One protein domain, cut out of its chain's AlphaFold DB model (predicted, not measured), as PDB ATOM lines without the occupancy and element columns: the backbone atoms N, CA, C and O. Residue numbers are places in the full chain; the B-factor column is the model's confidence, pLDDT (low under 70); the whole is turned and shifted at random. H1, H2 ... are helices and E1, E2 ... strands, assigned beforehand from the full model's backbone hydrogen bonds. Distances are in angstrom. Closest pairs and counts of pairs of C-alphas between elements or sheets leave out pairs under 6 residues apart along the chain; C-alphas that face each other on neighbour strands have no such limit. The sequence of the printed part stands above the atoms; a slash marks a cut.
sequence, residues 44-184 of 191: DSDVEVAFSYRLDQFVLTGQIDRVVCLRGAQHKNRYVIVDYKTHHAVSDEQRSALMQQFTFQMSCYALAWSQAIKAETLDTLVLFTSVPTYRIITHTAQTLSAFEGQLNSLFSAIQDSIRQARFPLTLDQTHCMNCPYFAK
ATOM      1  N   ASP A  44      64.478  38.265  10.363       89.38
ATOM      2  CA  ASP A  44      63.966  37.013  10.904       89.38
ATOM      3  C   ASP A  44      64.790  35.867  10.300       89.38
ATOM      4  O   ASP A  44      65.205  35.936   9.138       89.38
ATOM      5  N   SER A  45      65.090  34.831  11.085       91.44
ATOM      6  CA  SER A  45      65.823  33.679  10.565       91.44
ATOM      7  C   SER A  45      65.332  32.372  11.149       91.44
ATOM      8  O   SER A  45      65.283  32.234  12.371       91.44
ATOM      9  N   ASP A  46      65.102  31.412  10.264       91.50
ATOM     10  CA  ASP A  46      64.701  30.051  10.586       91.50
ATOM     11  C   ASP A  46      65.862  29.100  10.296       91.50
ATOM     12  O   ASP A  46      66.613  29.295   9.338       91.50
ATOM     13  N   VAL A  47      66.029  28.081  11.135       91.62
ATOM     14  CA  VAL A  47      67.099  27.080  11.025       91.62
ATOM     15  C   VAL A  47      66.506  25.696  10.817       91.62
ATOM     16  O   VAL A  47      65.415  25.417  11.314       91.62
ATOM     17  N   GLU A  48      67.234  24.835  10.108       91.62
ATOM     18  CA  GLU A  48      66.874  23.431   9.876       91.62
ATOM     19  C   GLU A  48      65.481  23.263   9.241       91.62
ATOM     20  O   GLU A  48      64.691  22.388   9.611       91.62
ATOM     21  N   VAL A  49      65.171  24.125   8.271       94.62
ATOM     22  CA  VAL A  49      63.854  24.252   7.643       94.62
ATOM     23  C   VAL A  49      63.610  23.082   6.695       94.62
ATOM     24  O   VAL A  49      64.170  23.013   5.600       94.62
ATOM     25  N   ALA A  50      62.743  22.159   7.101       96.75
ATOM     26  CA  ALA A  50      62.287  21.082   6.233       96.75
ATOM     27  C   ALA A  50      61.416  21.627   5.091       96.75
ATOM     28  O   ALA A  50      60.584  22.513   5.293       96.75
ATOM     29  N   PHE A  51      61.560  21.055   3.896       96.31
ATOM     30  CA  PHE A  51      60.719  21.392   2.753       96.31
ATOM     31  C   PHE A  51      60.267  20.151   1.980       96.31
ATOM     32  O   PHE A  51      60.923  19.107   1.960       96.31
ATOM     33  N   SER A  52      59.130  20.300   1.306       96.94
ATOM     34  CA  SER A  52      58.569  19.320   0.383       96.94
ATOM     35  C   SER A  52      57.911  20.064  -0.772       96.94
ATOM     36  O   SER A  52      56.874  20.700  -0.591       96.94
ATOM     37  N   TYR A  53      58.505  19.976  -1.956       96.19
ATOM     38  CA  TYR A  53      58.022  20.617  -3.172       96.19
ATOM     39  C   TYR A  53      57.582  19.561  -4.183       96.19
ATOM     40  O   TYR A  53      58.361  18.695  -4.582       96.19
ATOM     41  N   ARG A  54      56.306  19.606  -4.573       95.50
ATOM     42  CA  ARG A  54      55.748  18.689  -5.567       95.50
ATOM     43  C   ARG A  54      56.086  19.201  -6.963       95.50
ATOM     44  O   ARG A  54      55.581  20.241  -7.368       95.50
ATOM     45  N   LEU A  55      56.897  18.429  -7.669       93.50
ATOM     46  CA  LEU A  55      57.096  18.533  -9.107       93.50
ATOM     47  C   LEU A  55      56.035  17.677  -9.813       93.50
ATOM     48  O   LEU A  55      55.277  16.956  -9.161       93.50
ATOM     49  N   ASP A  56      55.978  17.749 -11.140       88.12
ATOM     50  CA  ASP A  56      54.971  17.039 -11.941       88.12
ATOM     51  C   ASP A  56      54.916  15.534 -11.610       88.12
ATOM     52  O   ASP A  56      53.874  14.993 -11.239       88.12
ATOM     53  N   GLN A  57      56.071  14.862 -11.641       90.19
ATOM     54  CA  GLN A  57      56.131  13.400 -11.528       90.19
ATOM     55  C   GLN A  57      56.705  12.882 -10.204       90.19
ATOM     56  O   GLN A  57      56.688  11.676  -9.952       90.19
ATOM     57  N   PHE A  58      57.239  13.760  -9.355       95.12
ATOM     58  CA  PHE A  58      57.883  13.375  -8.101       95.12
ATOM     59  C   PHE A  58      57.852  14.508  -7.076       95.12
ATOM     60  O   PHE A  58      57.429  15.625  -7.358       95.12
ATOM     61  N   VAL A  59      58.287  14.216  -5.853       96.00
ATOM     62  CA  VAL A  59      58.384  15.211  -4.784       96.00
ATOM     63  C   VAL A  59      59.851  15.410  -4.439       96.00
ATOM     64  O   VAL A  59      60.558  14.449  -4.139       96.00
ATOM     65  N   LEU A  60      60.301  16.660  -4.484       95.81
ATOM     66  CA  LEU A  60      61.603  17.075  -3.993       95.81
ATOM     67  C   LEU A  60      61.478  17.407  -2.505       95.81
ATOM     68  O   LEU A  60      60.781  18.347  -2.126       95.81
ATOM     69  N   THR A  61      62.162  16.645  -1.662       96.81
ATOM     70  CA  THR A  61      62.180  16.851  -0.210       96.81
ATOM     71  C   THR A  61      63.595  17.101   0.276       96.81
ATOM     72  O   THR A  61      64.544  16.526  -0.261       96.81
ATOM     73  N   GLY A  62      63.740  17.891   1.331       96.50
ATOM     74  CA  GLY A  62      65.032  18.121   1.959       96.50
ATOM     75  C   GLY A  62      64.922  18.995   3.197       96.50
ATOM     76  O   GLY A  62      63.830  19.253   3.703       96.50
ATOM     77  N   GLN A  63      66.076  19.447   3.667       97.38
ATOM     78  CA  GLN A  63      66.211  20.341   4.805       97.38
ATOM     79  C   GLN A  63      67.208  21.435   4.440       97.38
ATOM     80  O   GLN A  63      68.266  21.148   3.890       97.38
ATOM     81  N   ILE A  64      66.829  22.682   4.690       96.12
ATOM     82  CA  ILE A  64      67.662  23.861   4.487       96.12
ATOM     83  C   ILE A  64      68.277  24.228   5.836       96.12
ATOM     84  O   ILE A  64      67.530  24.487   6.779       96.12
ATOM     85  N   ASP A  65      69.608  24.314   5.921       92.31
ATOM     86  CA  ASP A  65      70.303  24.667   7.168       92.31
ATOM     87  C   ASP A  65      69.764  25.976   7.760       92.31
ATOM     88  O   ASP A  65      69.513  26.072   8.964       92.31
ATOM     89  N   ARG A  66      69.582  27.003   6.916       93.94
ATOM     90  CA  ARG A  66      69.064  28.298   7.354       93.94
ATOM     91  C   ARG A  66      68.404  29.111   6.244       93.94
ATOM     92  O   ARG A  66      68.904  29.195   5.125       93.94
ATOM     93  N   VAL A  67      67.331  29.810   6.599       94.81
ATOM     94  CA  VAL A  67      66.693  30.844   5.776       94.81
ATOM     95  C   VAL A  67      66.741  32.166   6.533       94.81
ATOM     96  O   VAL A  67      66.392  32.228   7.710       94.81
ATOM     97  N   VAL A  68      67.177  33.231   5.866       93.94
ATOM     98  CA  VAL A  68      67.214  34.589   6.415       93.94
ATOM     99  C   VAL A  68      66.272  35.482   5.621       93.94
ATOM    100  O   VAL A  68      66.369  35.563   4.398       93.94
ATOM    101  N   CYS A  69      65.383  36.181   6.320       92.62
ATOM    102  CA  CYS A  69      64.527  37.221   5.772       92.62
ATOM    103  C   CYS A  69      65.074  38.596   6.172       92.62
ATOM    104  O   CYS A  69      64.865  39.074   7.290       92.62
ATOM    105  N   LEU A  70      65.758  39.247   5.234       89.12
ATOM    106  CA  LEU A  70      66.250  40.612   5.373       89.12
ATOM    107  C   LEU A  70      65.119  41.596   5.071       89.12
ATOM    108  O   LEU A  70      64.472  41.534   4.020       89.12
ATOM    109  N   ARG A  71      64.876  42.527   5.996       83.31
ATOM    110  CA  ARG A  71      63.850  43.563   5.828       83.31
ATOM    111  C   ARG A  71      64.400  44.667   4.926       83.31
ATOM    112  O   ARG A  71      65.192  45.493   5.368       83.31
ATOM    113  N   GLY A  72      63.997  44.665   3.657       70.19
ATOM    114  CA  GLY A  72      64.428  45.670   2.690       70.19
ATOM    115  C   GLY A  72      63.769  47.037   2.899       70.19
ATOM    116  O   GLY A  72      62.716  47.168   3.532       70.19
ATOM    117  N   ALA A  73      64.369  48.070   2.302       61.62
ATOM    118  CA  ALA A  73      63.713  49.363   2.140       61.62
ATOM    119  C   ALA A  73      62.403  49.181   1.345       61.62
ATOM    120  O   ALA A  73      62.347  48.382   0.413       61.62
ATOM    121  N   GLN A  74      61.347  49.922   1.702       65.06
ATOM    122  CA  GLN A  74      60.022  49.849   1.052       65.06
ATOM    123  C   GLN A  74      59.251  48.525   1.256       65.06
ATOM    124  O   GLN A  74      58.445  48.149   0.408       65.06
ATOM    125  N   HIS A  75      59.459  47.822   2.377       61.22
ATOM    126  CA  HIS A  75      58.702  46.612   2.756       61.22
ATOM    127  C   HIS A  75      58.819  45.422   1.785       61.22
ATOM    128  O   HIS A  75      58.020  44.488   1.858       61.22
ATOM    129  N   LYS A  76      59.816  45.409   0.894       76.75
ATOM    130  CA  LYS A  76      60.147  44.212   0.113       76.75
ATOM    131  C   LYS A  76      61.140  43.364   0.899       76.75
ATOM    132  O   LYS A  76      62.305  43.730   1.039       76.75
ATOM    133  N   ASN A  77      60.664  42.242   1.427       86.31
ATOM    134  CA  ASN A  77      61.519  41.261   2.087       86.31
ATOM    135  C   ASN A  77      62.453  40.615   1.059       86.31
ATOM    136  O   ASN A  77      62.004  40.173   0.001       86.31
ATOM    137  N   ARG A  78      63.745  40.540   1.385       89.38
ATOM    138  CA  ARG A  78      64.738  39.778   0.627       89.38
ATOM    139  C   ARG A  78      65.043  38.503   1.392       89.38
ATOM    140  O   ARG A  78      65.424  38.561   2.557       89.38
ATOM    141  N   TYR A  79      64.901  37.363   0.731       92.50
ATOM    142  CA  TYR A  79      65.194  36.068   1.330       92.50
ATOM    143  C   TYR A  79      66.534  35.547   0.827       92.50
ATOM    144  O   TYR A  79      66.820  35.603  -0.371       92.50
ATOM    145  N   VAL A  80      67.339  35.038   1.754       95.81
ATOM    146  CA  VAL A  80      68.620  34.396   1.466       95.81
ATOM    147  C   VAL A  80      68.649  33.044   2.157       95.81
ATOM    148  O   VAL A  80      68.454  32.951   3.369       95.81
ATOM    149  N   ILE A  81      68.895  31.990   1.390       97.19
ATOM    150  CA  ILE A  81      69.148  30.654   1.931       97.19
ATOM    151  C   ILE A  81      70.636  30.546   2.241       97.19
ATOM    152  O   ILE A  81      71.453  30.877   1.390       97.19
ATOM    153  N   VAL A  82      70.997  30.082   3.432       95.50
ATOM    154  CA  VAL A  82      72.391  29.880   3.838       95.50
ATOM    155  C   VAL A  82      72.608  28.403   4.122       95.50
ATOM    156  O   VAL A  82      71.829  27.794   4.850       95.50
ATOM    157  N   ASP A  83      73.675  27.852   3.559       94.12
ATOM    158  CA  ASP A  83      74.086  26.464   3.731       94.12
ATOM    159  C   ASP A  83      75.570  26.417   4.126       94.12
ATOM    160  O   ASP A  83      76.424  27.076   3.516       94.12
ATOM    161  N   TYR A  84      75.863  25.696   5.209       89.25
ATOM    162  CA  TYR A  84      77.174  25.687   5.852       89.25
ATOM    163  C   TYR A  84      77.950  24.429   5.462       89.25
ATOM    164  O   TYR A  84      77.502  23.305   5.681       89.25
ATOM    165  N   LYS A  85      79.166  24.595   4.932       87.88
ATOM    166  CA  LYS A  85      80.024  23.483   4.502       87.88
ATOM    167  C   LYS A  85      81.326  23.433   5.295       87.88
ATOM    168  O   LYS A  85      82.078  24.398   5.357       87.88
ATOM    169  N   THR A  86      81.642  22.255   5.823       84.50
ATOM    170  CA  THR A  86      82.879  21.967   6.577       84.50
ATOM    171  C   THR A  86      84.006  21.408   5.701       84.50
ATOM    172  O   THR A  86      85.012  20.905   6.201       84.50
ATOM    173  N   HIS A  87      83.844  21.459   4.375       83.50
ATOM    174  CA  HIS A  87      84.802  20.881   3.438       83.50
ATOM    175  C   HIS A  87      86.088  21.705   3.410       83.50
ATOM    176  O   HIS A  87      86.075  22.918   3.201       83.50
ATOM    177  N   HIS A  88      87.224  21.042   3.589       75.31
ATOM    178  CA  HIS A  88      88.519  21.691   3.473       75.31
ATOM    179  C   HIS A  88      88.972  21.717   2.007       75.31
ATOM    180  O   HIS A  88      88.956  20.690   1.332       75.31
ATOM    181  N   ALA A  89      89.401  22.880   1.524       69.69
ATOM    182  CA  ALA A  89      89.894  23.078   0.164       69.69
ATOM    183  C   ALA A  89      91.205  23.866   0.205       69.69
ATOM    184  O   ALA A  89      91.237  25.007   0.663       69.69
ATOM    185  N   VAL A  90      92.292  23.246  -0.244       71.56
ATOM    186  CA  VAL A  90      93.641  23.821  -0.136       71.56
ATOM    187  C   VAL A  90      93.961  24.713  -1.338       71.56
ATOM    188  O   VAL A  90      94.702  25.681  -1.195       71.56
ATOM    189  N   SER A  91      93.383  24.419  -2.510       80.62
ATOM    190  CA  SER A  91      93.585  25.182  -3.752       80.62
ATOM    191  C   SER A  91      92.304  25.843  -4.275       80.62
ATOM    192  O   SER A  91      91.187  25.434  -3.951       80.62
ATOM    193  N   ASP A  92      92.463  26.858  -5.131       79.00
ATOM    194  CA  ASP A  92      91.347  27.526  -5.819       79.00
ATOM    195  C   ASP A  92      90.566  26.599  -6.750       79.00
ATOM    196  O   ASP A  92      89.347  26.718  -6.875       79.00
ATOM    197  N   GLU A  93      91.245  25.630  -7.357       84.00
ATOM    198  CA  GLU A  93      90.618  24.614  -8.203       84.00
ATOM    199  C   GLU A  93      89.724  23.690  -7.372       84.00
ATOM    200  O   GLU A  93      88.565  23.475  -7.728       84.00
ATOM    201  N   GLN A  94      90.209  23.219  -6.215       81.50
ATOM    202  CA  GLN A  94      89.405  22.426  -5.280       81.50
ATOM    203  C   GLN A  94      88.201  23.218  -4.767       81.50
ATOM    204  O   GLN A  94      87.089  22.691  -4.725       81.50
ATOM    205  N   ARG A  95      88.402  24.498  -4.418       78.75
ATOM    206  CA  ARG A  95      87.311  25.401  -4.022       78.75
ATOM    207  C   ARG A  95      86.268  25.516  -5.129       78.75
ATOM    208  O   ARG A  95      85.082  25.346  -4.868       78.75
ATOM    209  N   SER A  96      86.699  25.754  -6.363       80.75
ATOM    210  CA  SER A  96      85.806  25.914  -7.514       80.75
ATOM    211  C   SER A  96      85.012  24.639  -7.813       80.75
ATOM    212  O   SER A  96      83.803  24.716  -8.038       80.75
ATOM    213  N   ALA A  97      85.657  23.471  -7.741       81.94
ATOM    214  CA  ALA A  97      85.002  22.176  -7.920       81.94
ATOM    215  C   ALA A  97      83.947  21.908  -6.831       81.94
ATOM    216  O   ALA A  97      82.808  21.560  -7.145       81.94
ATOM    217  N   LEU A  98      84.279  22.156  -5.558       83.06
ATOM    218  CA  LEU A  98      83.327  22.032  -4.447       83.06
ATOM    219  C   LEU A  98      82.145  23.002  -4.599       83.06
ATOM    220  O   LEU A  98      80.993  22.624  -4.398       83.06
ATOM    221  N   MET A  99      82.398  24.244  -5.015       83.44
ATOM    222  CA  MET A  99      81.340  25.232  -5.265       83.44
ATOM    223  C   MET A  99      80.368  24.785  -6.362       83.44
ATOM    224  O   MET A  99      79.157  24.984  -6.240       83.44
ATOM    225  N   GLN A 100      80.881  24.184  -7.437       81.69
ATOM    226  CA  GLN A 100      80.048  23.607  -8.493       81.69
ATOM    227  C   GLN A 100      79.219  22.432  -7.968       81.69
ATOM    228  O   GLN A 100      78.019  22.375  -8.232       81.69
ATOM    229  N   GLN A 101      79.815  21.557  -7.153       84.00
ATOM    230  CA  GLN A 101      79.114  20.430  -6.538       84.00
ATOM    231  C   GLN A 101      77.908  20.881  -5.697       84.00
ATOM    232  O   GLN A 101      76.833  20.287  -5.789       84.00
ATOM    233  N   PHE A 102      78.041  21.961  -4.921       91.94
ATOM    234  CA  PHE A 102      76.941  22.468  -4.089       91.94
ATOM    235  C   PHE A 102      75.920  23.310  -4.856       91.94
ATOM    236  O   PHE A 102      74.810  23.507  -4.366       91.94
ATOM    237  N   THR A 103      76.230  23.753  -6.078       92.50
ATOM    238  CA  THR A 103      75.308  24.574  -6.882       92.50
ATOM    239  C   THR A 103      73.999  23.832  -7.163       92.50
ATOM    240  O   THR A 103      72.928  24.434  -7.111       92.50
ATOM    241  N   PHE A 104      74.058  22.516  -7.389       93.25
ATOM    242  CA  PHE A 104      72.863  21.698  -7.606       93.25
ATOM    243  C   PHE A 104      71.966  21.659  -6.359       93.25
ATOM    244  O   PHE A 104      70.769  21.922  -6.451       93.25
ATOM    245  N   GLN A 105      72.551  21.410  -5.180       95.38
ATOM    246  CA  GLN A 105      71.828  21.426  -3.901       95.38
ATOM    247  C   GLN A 105      71.200  22.799  -3.634       95.38
ATOM    248  O   GLN A 105      70.028  22.883  -3.274       95.38
ATOM    249  N   MET A 106      71.951  23.876  -3.874       97.25
ATOM    250  CA  MET A 106      71.448  25.239  -3.693       97.25
ATOM    251  C   MET A 106      70.290  25.549  -4.640       97.25
ATOM    252  O   MET A 106      69.314  26.170  -4.233       97.25
ATOM    253  N   SER A 107      70.356  25.067  -5.881       97.31
ATOM    254  CA  SER A 107      69.277  25.232  -6.860       97.31
ATOM    255  C   SER A 107      68.016  24.460  -6.450       97.31
ATOM    256  O   SER A 107      66.914  24.975  -6.612       97.31
ATOM    257  N   CYS A 108      68.154  23.275  -5.838       97.44
ATOM    258  CA  CYS A 108      67.031  22.547  -5.236       97.44
ATOM    259  C   CYS A 108      66.361  23.351  -4.115       97.44
ATOM    260  O   CYS A 108      65.136  23.479  -4.097       97.44
ATOM    261  N   TYR A 109      67.160  23.910  -3.200       97.94
ATOM    262  CA  TYR A 109      66.651  24.739  -2.107       97.94
ATOM    263  C   TYR A 109      65.947  25.985  -2.642       97.94
ATOM    264  O   TYR A 109      64.831  26.296  -2.224       97.94
ATOM    265  N   ALA A 110      66.564  26.661  -3.612       97.75
ATOM    266  CA  ALA A 110      66.009  27.867  -4.198       97.75
ATOM    267  C   ALA A 110      64.719  27.617  -4.978       97.75
ATOM    268  O   ALA A 110      63.766  28.384  -4.842       97.75
ATOM    269  N   LEU A 111      64.654  26.526  -5.744       97.56
ATOM    270  CA  LEU A 111      63.448  26.132  -6.463       97.56
ATOM    271  C   LEU A 111      62.289  25.894  -5.490       97.56
ATOM    272  O   LEU A 111      61.244  26.521  -5.627       97.56
ATOM    273  N   ALA A 112      62.488  25.055  -4.472       96.88
ATOM    274  CA  ALA A 112      61.436  24.747  -3.508       96.88
ATOM    275  C   ALA A 112      60.980  25.986  -2.722       96.88
ATOM    276  O   ALA A 112      59.782  26.215  -2.547       96.88
ATOM    277  N   TRP A 113      61.930  26.803  -2.261       96.50
ATOM    278  CA  TRP A 113      61.618  27.950  -1.417       96.50
ATOM    279  C   TRP A 113      60.995  29.106  -2.196       96.50
ATOM    280  O   TRP A 113      60.003  29.668  -1.741       96.50
ATOM    281  N   SER A 114      61.508  29.427  -3.390       95.69
ATOM    282  CA  SER A 114      60.960  30.503  -4.236       95.69
ATOM    283  C   SER A 114      59.468  30.319  -4.519       95.69
ATOM    284  O   SER A 114      58.723  31.296  -4.496       95.69
ATOM    285  N   GLN A 115      59.016  29.073  -4.691       93.88
ATOM    286  CA  GLN A 115      57.606  28.735  -4.884       93.88
ATOM    287  C   GLN A 115      56.785  28.925  -3.606       93.88
ATOM    288  O   GLN A 115      55.679  29.466  -3.659       93.88
ATOM    289  N   ALA A 116      57.333  28.545  -2.448       93.50
ATOM    290  CA  ALA A 116      56.667  28.707  -1.157       93.50
ATOM    291  C   ALA A 116      56.408  30.186  -0.819       93.50
ATOM    292  O   ALA A 116      55.324  30.533  -0.349       93.50
ATOM    293  N   ILE A 117      57.377  31.061  -1.101       92.69
ATOM    294  CA  ILE A 117      57.288  32.498  -0.792       92.69
ATOM    295  C   ILE A 117      56.884  33.374  -1.990       92.69
ATOM    296  O   ILE A 117      56.776  34.590  -1.841       92.69
ATOM    297  N   LYS A 118      56.659  32.777  -3.169       91.81
ATOM    298  CA  LYS A 118      56.362  33.460  -4.444       91.81
ATOM    299  C   LYS A 118      57.380  34.554  -4.798       91.81
ATOM    300  O   LYS A 118      57.006  35.654  -5.203       91.81
ATOM    301  N   ALA A 119      58.665  34.259  -4.622       90.06
ATOM    302  CA  ALA A 119      59.743  35.190  -4.933       90.06
ATOM    303  C   ALA A 119      60.211  35.039  -6.387       90.06
ATOM    304  O   ALA A 119      60.498  33.934  -6.843       90.06
ATOM    305  N   GLU A 120      60.333  36.160  -7.102       90.31
ATOM    306  CA  GLU A 120      60.874  36.192  -8.473       90.31
ATOM    307  C   GLU A 120      62.389  35.957  -8.511       90.31
ATOM    308  O   GLU A 120      62.929  35.441  -9.496       90.31
ATOM    309  N   THR A 121      63.067  36.353  -7.436       92.75
ATOM    310  CA  THR A 121      64.501  36.182  -7.240       92.75
ATOM    311  C   THR A 121      64.786  35.665  -5.840       92.75
ATOM    312  O   THR A 121      64.129  36.047  -4.869       92.75
ATOM    313  N   LEU A 122      65.779  34.785  -5.733       95.19
ATOM    314  CA  LEU A 122      66.225  34.237  -4.463       95.19
ATOM    315  C   LEU A 122      67.736  34.043  -4.478       95.19
ATOM    316  O   LEU A 122      68.278  33.458  -5.413       95.19
ATOM    317  N   ASP A 123      68.408  34.492  -3.426       96.75
ATOM    318  CA  ASP A 123      69.835  34.247  -3.263       96.75
ATOM    319  C   ASP A 123      70.069  33.011  -2.389       96.75
ATOM    320  O   ASP A 123      69.402  32.798  -1.374       96.75
ATOM    321  N   THR A 124      71.063  32.213  -2.757       97.44
ATOM    322  CA  THR A 124      71.614  31.150  -1.909       97.44
ATOM    323  C   THR A 124      73.074  31.455  -1.610       97.44
ATOM    324  O   THR A 124      73.818  31.828  -2.516       97.44
ATOM    325  N   LEU A 125      73.495  31.256  -0.371       95.00
ATOM    326  CA  LEU A 125      74.843  31.455   0.131       95.00
ATOM    327  C   LEU A 125      75.418  30.104   0.554       95.00
ATOM    328  O   LEU A 125      74.948  29.509   1.521       95.00
ATOM    329  N   VAL A 126      76.473  29.663  -0.129       92.94
ATOM    330  CA  VAL A 126      77.319  28.566   0.354       92.94
ATOM    331  C   VAL A 126      78.444  29.179   1.174       92.94
ATOM    332  O   VAL A 126      79.237  29.952   0.630       92.94
ATOM    333  N   LEU A 127      78.517  28.852   2.463       88.38
ATOM    334  CA  LEU A 127      79.549  29.349   3.373       88.38
ATOM    335  C   LEU A 127      80.451  28.203   3.832       88.38
ATOM    336  O   LEU A 127      80.003  27.286   4.521       88.38
ATOM    337  N   PHE A 128      81.736  28.275   3.492       83.50
ATOM    338  CA  PHE A 128      82.727  27.307   3.945       83.50
ATOM    339  C   PHE A 128      83.296  27.763   5.279       83.50
ATOM    340  O   PHE A 128      83.863  28.849   5.390       83.50
ATOM    341  N   THR A 129      83.137  26.929   6.300       75.56
ATOM    342  CA  THR A 129      83.620  27.241   7.644       75.56
ATOM    343  C   THR A 129      85.111  26.935   7.743       75.56
ATOM    344  O   THR A 129      85.902  27.806   8.083       75.56
ATOM    345  N   SER A 130      85.545  25.743   7.337       70.62
ATOM    346  CA  SER A 130      86.946  25.277   7.383       70.62
ATOM    347  C   SER A 130      87.935  26.082   6.537       70.62
ATOM    348  O   SER A 130      89.125  26.094   6.846       70.62
ATOM    349  N   VAL A 131      87.470  26.734   5.472       71.31
ATOM    350  CA  VAL A 131      88.269  27.638   4.635       71.31
ATOM    351  C   VAL A 131      87.414  28.878   4.410       71.31
ATOM    352  O   VAL A 131      86.424  28.730   3.705       71.31
ATOM    353  N   PRO A 132      87.765  30.051   4.975       68.94
ATOM    354  CA  PRO A 132      86.974  31.287   4.991       68.94
ATOM    355  C   PRO A 132      86.496  31.855   3.651       68.94
ATOM    356  O   PRO A 132      86.871  32.959   3.259       68.94
ATOM    357  N   THR A 133      85.686  31.122   2.912       79.06
ATOM    358  CA  THR A 133      85.229  31.495   1.585       79.06
ATOM    359  C   THR A 133      83.745  31.249   1.474       79.06
ATOM    360  O   THR A 133      83.162  30.413   2.166       79.06
ATOM    361  N   TYR A 134      83.120  32.011   0.597       86.25
ATOM    362  CA  TYR A 134      81.706  31.903   0.364       86.25
ATOM    363  C   TYR A 134      81.389  32.192  -1.089       86.25
ATOM    364  O   TYR A 134      82.177  32.803  -1.816       86.25
ATOM    365  N   ARG A 135      80.202  31.765  -1.501       89.94
ATOM    366  CA  ARG A 135      79.643  32.115  -2.795       89.94
ATOM    367  C   ARG A 135      78.163  32.391  -2.650       89.94
ATOM    368  O   ARG A 135      77.428  31.558  -2.127       89.94
ATOM    369  N   ILE A 136      77.746  33.541  -3.162       93.19
ATOM    370  CA  ILE A 136      76.337  33.853  -3.372       93.19
ATOM    371  C   ILE A 136      75.979  33.449  -4.802       93.19
ATOM    372  O   ILE A 136      76.720  33.727  -5.746       93.19
ATOM    373  N   ILE A 137      74.857  32.757  -4.946       95.38
ATOM    374  CA  ILE A 137      74.268  32.372  -6.223       95.38
ATOM    375  C   ILE A 137      72.878  32.993  -6.257       95.38
ATOM    376  O   ILE A 137      72.038  32.674  -5.418       95.38
ATOM    377  N   THR A 138      72.658  33.885  -7.216       96.31
ATOM    378  CA  THR A 138      71.351  34.494  -7.454       96.31
ATOM    379  C   THR A 138      70.567  33.629  -8.425       96.31
ATOM    380  O   THR A 138      71.016  33.366  -9.542       96.31
ATOM    381  N   HIS A 139      69.381  33.214  -8.002       97.19
ATOM    382  CA  HIS A 139      68.442  32.439  -8.798       97.19
ATOM    383  C   HIS A 139      67.301  33.344  -9.247       97.19
ATOM    384  O   HIS A 139      66.683  34.025  -8.430       97.19
ATOM    385  N   THR A 140      67.013  33.350 -10.542       96.88
ATOM    386  CA  THR A 140      65.855  34.038 -11.120       96.88
ATOM    387  C   THR A 140      64.780  33.020 -11.483       96.88
ATOM    388  O   THR A 140      65.067  31.834 -11.658       96.88
ATOM    389  N   ALA A 141      63.542  33.475 -11.680       95.69
ATOM    390  CA  ALA A 141      62.469  32.622 -12.196       95.69
ATOM    391  C   ALA A 141      62.879  31.848 -13.469       95.69
ATOM    392  O   ALA A 141      62.551  30.670 -13.616       95.69
ATOM    393  N   GLN A 142      63.661  32.471 -14.359       96.94
ATOM    394  CA  GLN A 142      64.159  31.822 -15.571       96.94
ATOM    395  C   GLN A 142      65.168  30.705 -15.262       96.94
ATOM    396  O   GLN A 142      65.044  29.610 -15.810       96.94
ATOM    397  N   THR A 143      66.159  30.954 -14.398       97.19
ATOM    398  CA  THR A 143      67.169  29.933 -14.066       97.19
ATOM    399  C   THR A 143      66.550  28.768 -13.301       97.19
ATOM    400  O   THR A 143      66.918  27.621 -13.538       97.19
ATOM    401  N   LEU A 144      65.572  29.045 -12.434       97.19
ATOM    402  CA  LEU A 144      64.842  28.023 -11.687       97.19
ATOM    403  C   LEU A 144      63.938  27.184 -12.590       97.19
ATOM    404  O   LEU A 144      63.925  25.966 -12.453       97.19
ATOM    405  N   SER A 145      63.255  27.798 -13.559       96.62
ATOM    406  CA  SER A 145      62.462  27.063 -14.552       96.62
ATOM    407  C   SER A 145      63.334  26.142 -15.414       96.62
ATOM    408  O   SER A 145      62.989  24.981 -15.635       96.62
ATOM    409  N   ALA A 146      64.505  26.618 -15.852       97.00
ATOM    410  CA  ALA A 146      65.459  25.784 -16.579       97.00
ATOM    411  C   ALA A 146      65.974  24.614 -15.718       97.00
ATOM    412  O   ALA A 146      66.046  23.478 -16.192       97.00
ATOM    413  N   PHE A 147      66.286  24.874 -14.445       96.69
ATOM    414  CA  PHE A 147      66.722  23.849 -13.498       96.69
ATOM    415  C   PHE A 147      65.625  22.813 -13.203       96.69
ATOM    416  O   PHE A 147      65.898  21.616 -13.158       96.69
ATOM    417  N   GLU A 148      64.368  23.239 -13.078       96.69
ATOM    418  CA  GLU A 148      63.220  22.338 -12.955       96.69
ATOM    419  C   GLU A 148      63.089  21.414 -14.178       96.69
ATOM    420  O   GLU A 148      62.912  20.202 -14.033       96.69
ATOM    421  N   GLY A 149      63.274  21.948 -15.390       96.31
ATOM    422  CA  GLY A 149      63.340  21.141 -16.612       96.31
ATOM    423  C   GLY A 149      64.470  20.103 -16.583       96.31
ATOM    424  O   GLY A 149      64.272  18.948 -16.978       96.31
ATOM    425  N   GLN A 150      65.643  20.477 -16.060       95.69
ATOM    426  CA  GLN A 150      66.766  19.556 -15.865       95.69
ATOM    427  C   GLN A 150      66.419  18.443 -14.865       95.69
ATOM    428  O   GLN A 150      66.697  17.274 -15.134       95.69
ATOM    429  N   LEU A 151      65.780  18.777 -13.742       95.50
ATOM    430  CA  LEU A 151      65.330  17.809 -12.740       95.50
ATOM    431  C   LEU A 151      64.322  16.805 -13.314       95.50
ATOM    432  O   LEU A 151      64.480  15.599 -13.123       95.50
ATOM    433  N   ASN A 152      63.335  17.279 -14.073       94.75
ATOM    434  CA  ASN A 152      62.347  16.419 -14.731       94.75
ATOM    435  C   ASN A 152      62.994  15.487 -15.772       94.75
ATOM    436  O   ASN A 152      62.634  14.309 -15.875       94.75
ATOM    437  N   SER A 153      63.997  15.983 -16.501       94.19
ATOM    438  CA  SER A 153      64.767  15.178 -17.458       94.19
ATOM    439  C   SER A 153      65.586  14.089 -16.754       94.19
ATOM    440  O   SER A 153      65.565  12.932 -17.173       94.19
ATOM    441  N   LEU A 154      66.256  14.430 -15.646       92.94
ATOM    442  CA  LEU A 154      66.991  13.467 -14.817       92.94
ATOM    443  C   LEU A 154      66.062  12.399 -14.238       92.94
ATOM    444  O   LEU A 154      66.390  11.214 -14.272       92.94
ATOM    445  N   PHE A 155      64.889  12.796 -13.745       94.44
ATOM    446  CA  PHE A 155      63.910  11.856 -13.209       94.44
ATOM    447  C   PHE A 155      63.398  10.890 -14.282       94.44
ATOM    448  O   PHE A 155      63.339   9.683 -14.043       94.44
ATOM    449  N   SER A 156      63.117  11.391 -15.488       93.88
ATOM    450  CA  SER A 156      62.718  10.558 -16.629       93.88
ATOM    451  C   SER A 156      63.808   9.538 -16.985       93.88
ATOM    452  O   SER A 156      63.525   8.349 -17.119       93.88
ATOM    453  N   ALA A 157      65.075   9.964 -17.022       92.69
ATOM    454  CA  ALA A 157      66.208   9.072 -17.274       92.69
ATOM    455  C   ALA A 157      66.381   7.996 -16.182       92.69
ATOM    456  O   ALA A 157      66.718   6.847 -16.484       92.69
ATOM    457  N   ILE A 158      66.119   8.337 -14.914       93.62
ATOM    458  CA  ILE A 158      66.105   7.374 -13.803       93.62
ATOM    459  C   ILE A 158      64.976   6.356 -13.996       93.62
ATOM    460  O   ILE A 158      65.214   5.155 -13.869       93.62
ATOM    461  N   GLN A 159      63.764   6.806 -14.336       95.19
ATOM    462  CA  GLN A 159      62.643   5.901 -14.592       95.19
ATOM    463  C   GLN A 159      62.935   4.938 -15.746       95.19
ATOM    464  O   GLN A 159      62.668   3.742 -15.619       95.19
ATOM    465  N   ASP A 160      63.514   5.426 -16.840       95.06
ATOM    466  CA  ASP A 160      63.886   4.584 -17.977       95.06
ATOM    467  C   ASP A 160      64.972   3.569 -17.603       95.06
ATOM    468  O   ASP A 160      64.858   2.392 -17.950       95.06
ATOM    469  N   SER A 161      65.971   3.985 -16.818       95.00
ATOM    470  CA  SER A 161      67.018   3.096 -16.294       95.00
ATOM    471  C   SER A 161      66.431   1.963 -15.444       95.00
ATOM    472  O   SER A 161      66.806   0.800 -15.604       95.00
ATOM    473  N   ILE A 162      65.452   2.284 -14.588       94.75
ATOM    474  CA  ILE A 162      64.725   1.305 -13.769       94.75
ATOM    475  C   ILE A 162      63.919   0.347 -14.655       94.75
ATOM    476  O   ILE A 162      64.035  -0.866 -14.493       94.75
ATOM    477  N   ARG A 163      63.136   0.862 -15.617       95.56
ATOM    478  CA  ARG A 163      62.308   0.036 -16.521       95.56
ATOM    479  C   ARG A 163      63.145  -0.926 -17.361       95.56
ATOM    480  O   ARG A 163      62.726  -2.053 -17.600       95.56
ATOM    481  N   GLN A 164      64.315  -0.483 -17.813       96.12
ATOM    482  CA  GLN A 164      65.217  -1.289 -18.635       96.12
ATOM    483  C   GLN A 164      66.152  -2.183 -17.813       96.12
ATOM    484  O   GLN A 164      66.878  -2.981 -18.404       96.12
ATOM    485  N   ALA A 165      66.171  -2.037 -16.481       93.19
ATOM    486  CA  ALA A 165      67.174  -2.629 -15.595       93.19
ATOM    487  C   ALA A 165      68.619  -2.342 -16.062       93.19
ATOM    488  O   ALA A 165      69.499  -3.201 -16.003       93.19
ATOM    489  N   ARG A 166      68.859  -1.122 -16.560       89.94
ATOM    490  CA  ARG A 166      70.153  -0.669 -17.084       89.94
ATOM    491  C   ARG A 166      70.567   0.605 -16.372       89.94
ATOM    492  O   ARG A 166      69.952   1.644 -16.564       89.94
ATOM    493  N   PHE A 167      71.642   0.524 -15.596       86.62
ATOM    494  CA  PHE A 167      72.220   1.666 -14.894       86.62
ATOM    495  C   PHE A 167      73.582   1.972 -15.511       86.62
ATOM    496  O   PHE A 167      74.535   1.229 -15.262       86.62
ATOM    497  N   PRO A 168      73.678   2.998 -16.376       82.81
ATOM    498  CA  PRO A 168      74.923   3.298 -17.057       82.81
ATOM    499  C   PRO A 168      75.994   3.684 -16.039       82.81
ATOM    500  O   PRO A 168      75.762   4.481 -15.128       82.81
ATOM    501  N   LEU A 169      77.182   3.112 -16.207       83.44
ATOM    502  CA  LEU A 169      78.350   3.526 -15.448       83.44
ATOM    503  C   LEU A 169      78.789   4.912 -15.923       83.44
ATOM    504  O   LEU A 169      78.711   5.239 -17.108       83.44
ATOM    505  N   THR A 170      79.258   5.730 -14.988       81.00
ATOM    506  CA  THR A 170      79.863   7.018 -15.324       81.00
ATOM    507  C   THR A 170      81.168   6.803 -16.096       81.00
ATOM    508  O   THR A 170      81.952   5.913 -15.769       81.00
ATOM    509  N   LEU A 171      81.393   7.617 -17.130       73.12
ATOM    510  CA  LEU A 171      82.660   7.645 -17.874       73.12
ATOM    511  C   LEU A 171      83.731   8.477 -17.154       73.12
ATOM    512  O   LEU A 171      84.909   8.402 -17.496       73.12
ATOM    513  N   ASP A 172      83.325   9.268 -16.161       78.81
ATOM    514  CA  ASP A 172      84.218  10.103 -15.378       78.81
ATOM    515  C   ASP A 172      84.821   9.293 -14.224       78.81
ATOM    516  O   ASP A 172      84.161   8.973 -13.232       78.81
ATOM    517  N   GLN A 173      86.106   8.967 -14.351       76.19
ATOM    518  CA  GLN A 173      86.834   8.197 -13.344       76.19
ATOM    519  C   GLN A 173      86.908   8.909 -11.987       76.19
ATOM    520  O   GLN A 173      87.079   8.241 -10.962       76.19
ATOM    521  N   THR A 174      86.739  10.233 -11.935       75.62
ATOM    522  CA  THR A 174      86.765  10.977 -10.670       75.62
ATOM    523  C   THR A 174      85.594  10.607  -9.762       75.62
ATOM    524  O   THR A 174      85.772  10.485  -8.549       75.62
ATOM    525  N   HIS A 175      84.433  10.287 -10.341       75.56
ATOM    526  CA  HIS A 175      83.280   9.771  -9.604       75.56
ATOM    527  C   HIS A 175      83.519   8.370  -9.024       75.56
ATOM    528  O   HIS A 175      82.875   7.991  -8.048       75.56
ATOM    529  N   CYS A 176      84.451   7.594  -9.589       80.81
ATOM    530  CA  CYS A 176      84.778   6.253  -9.105       80.81
ATOM    531  C   CYS A 176      85.708   6.280  -7.886       80.81
ATOM    532  O   CYS A 176      85.558   5.436  -7.002       80.81
ATOM    533  N   MET A 177      86.637   7.241  -7.805       75.81
ATOM    534  CA  MET A 177      87.695   7.261  -6.780       75.81
ATOM    535  C   MET A 177      87.157   7.240  -5.343       75.81
ATOM    536  O   MET A 177      87.680   6.513  -4.503       75.81
ATOM    537  N   ASN A 178      86.075   7.979  -5.086       76.12
ATOM    538  CA  ASN A 178      85.449   8.074  -3.762       76.12
ATOM    539  C   ASN A 178      84.159   7.245  -3.647       76.12
ATOM    540  O   ASN A 178      83.461   7.316  -2.636       76.12
ATOM    541  N   CYS A 179      83.813   6.463  -4.673       81.75
ATOM    542  CA  CYS A 179      82.589   5.680  -4.670       81.75
ATOM    543  C   CYS A 179      82.770   4.401  -3.829       81.75
ATOM    544  O   CYS A 179      83.581   3.537  -4.186       81.75
ATOM    545  N   PRO A 180      81.980   4.196  -2.757       83.44
ATOM    546  CA  PRO A 180      82.092   2.995  -1.927       83.44
ATOM    547  C   PRO A 180      81.754   1.712  -2.705       83.44
ATOM    548  O   PRO A 180      82.268   0.638  -2.385       83.44
ATOM    549  N   TYR A 181      80.935   1.814  -3.759       84.88
ATOM    550  CA  TYR A 181      80.612   0.690  -4.641       84.88
ATOM    551  C   TYR A 181      81.778   0.313  -5.558       84.88
ATOM    552  O   TYR A 181      82.020  -0.873  -5.775       84.88
ATOM    553  N   PHE A 182      82.541   1.298  -6.042       83.38
ATOM    554  CA  PHE A 182      83.776   1.042  -6.784       83.38
ATOM    555  C   PHE A 182      84.848   0.436  -5.873       83.38
ATOM    556  O   PHE A 182      85.509  -0.532  -6.252       83.38
ATOM    557  N   ALA A 183      84.982   0.934  -4.637       82.06
ATOM    558  CA  ALA A 183      85.922   0.393  -3.655       82.06
ATOM    559  C   ALA A 183      85.748  -1.126  -3.464       82.06
ATOM    560  O   ALA A 183      86.740  -1.854  -3.521       82.06
ATOM    561  N   LYS A 184      84.495  -1.587  -3.357       83.88
ATOM    562  CA  LYS A 184      84.099  -3.000  -3.211       83.88
ATOM    563  C   LYS A 184      83.933  -3.771  -4.533       83.88
ATOM    564  O   LYS A 184      83.524  -4.925  -4.503       83.88
TER     565      LYS A 184
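AT A GLANCE: This is residues 44 to 184 of the 191 residues of the protein "PDDEXK_1 domain-containing protein" of uncultured bacterium (UniProt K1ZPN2). A twisted five-stranded sheet curls round one long helix, H1, on one of its faces. A second long helix, H2, starts at the end of the edge strand E5, and its residues 159 to 164 stick out from the body; beyond it a tail with two short helices, H3 and H4, stands free from residue 168 on. The printed part has 141 residues with four named helices and five named strands, along the chain E1 E2 E3 H1 E4 E5 H2 H3 H4, and its class is mixed, helices and strands. The sheet's order is E1 E2 E3 E4 E5, mixed, with E3 and E4 parallel and the other neighbours antiparallel. The whole is only just compact, close to loose, with a radius of gyration of the C-alphas of 17.3 A and spans of 55 by 41 by 25 A.

HOW THE PARTS SIT: E1, residues 44 to 54, E2, residues 59 to 71, and E3, residues 77 to 85, form a meander, each strand the antiparallel neighbour of the one before. E1 bends by 80 degrees at residue 48 and E2 by 76 degrees at residue 63. N 53 and O 60 are 2.8 A apart across E1 and E2, and N 68 and O 80 are 2.8 A apart across E2 and E3, both within hydrogen-bond range. E3, H1, residues 92 to 117, and E4, residues 121 to 128, form a strand-helix-strand unit, two parallel neighbour strands with a helix between, and its crossover is right-handed. N 125 and O 81 are 2.7 A apart across E3 and E4. E4 and E5, residues 133 to 140, form a hairpin, with N 137 and O 124 2.8 A apart. H1 is on one face of the sheet, making two layers, helix and sheet; its closest C-alphas to E4 are those of Met 106 and Thr 124, 6.2 A apart. H1 has a kink of 34 degrees near residue 105. H2, residues 141 to 164, only grazes the sheet, with its residues 141 to 151. H1, with residues 107 to 111 alone, touches residues 144 to 148 of H2, about perpendicular at 81 degrees; the closest C-alphas are those of Leu 111 and Leu 144, 5.7 A apart. H3, residues 173 to 177, and H4, residues 180 to 183, are close but not clearly touching, the closest C-alphas being those of Cys 176 and Phe 182 at 5.8 A, and neither is on the sheet. Every O i to N i+4 pair is within hydrogen-bond range in H2 and H3, and 19 of 22 are in H1; H4 is too short for such a pair, and its one O i to N i+3 pair is not within range.

IN THESE COORDINATES: E1 begins at C-alpha 44, (63.966, 37.013, 10.904), and is 26.0 A long; E2 is 30.8 A and E3 25.8 A. H1 begins at C-alpha 92, (91.347, 27.526, -5.819), and measures 34.8 A; E4 measures 23.2 A and E5 23.3 A. H2, 34.6 A long, ends at C-alpha 164, (65.217, -1.289, -18.635).

THE WHOLE: The two C-alphas farthest apart, those of Gln 74 and Lys 184, are 58.2 A apart. The printed part has no cut, and no link is long. The mean pLDDT of the printed part is 89.0; residues 73 to 75, 89 and 132 are under 70.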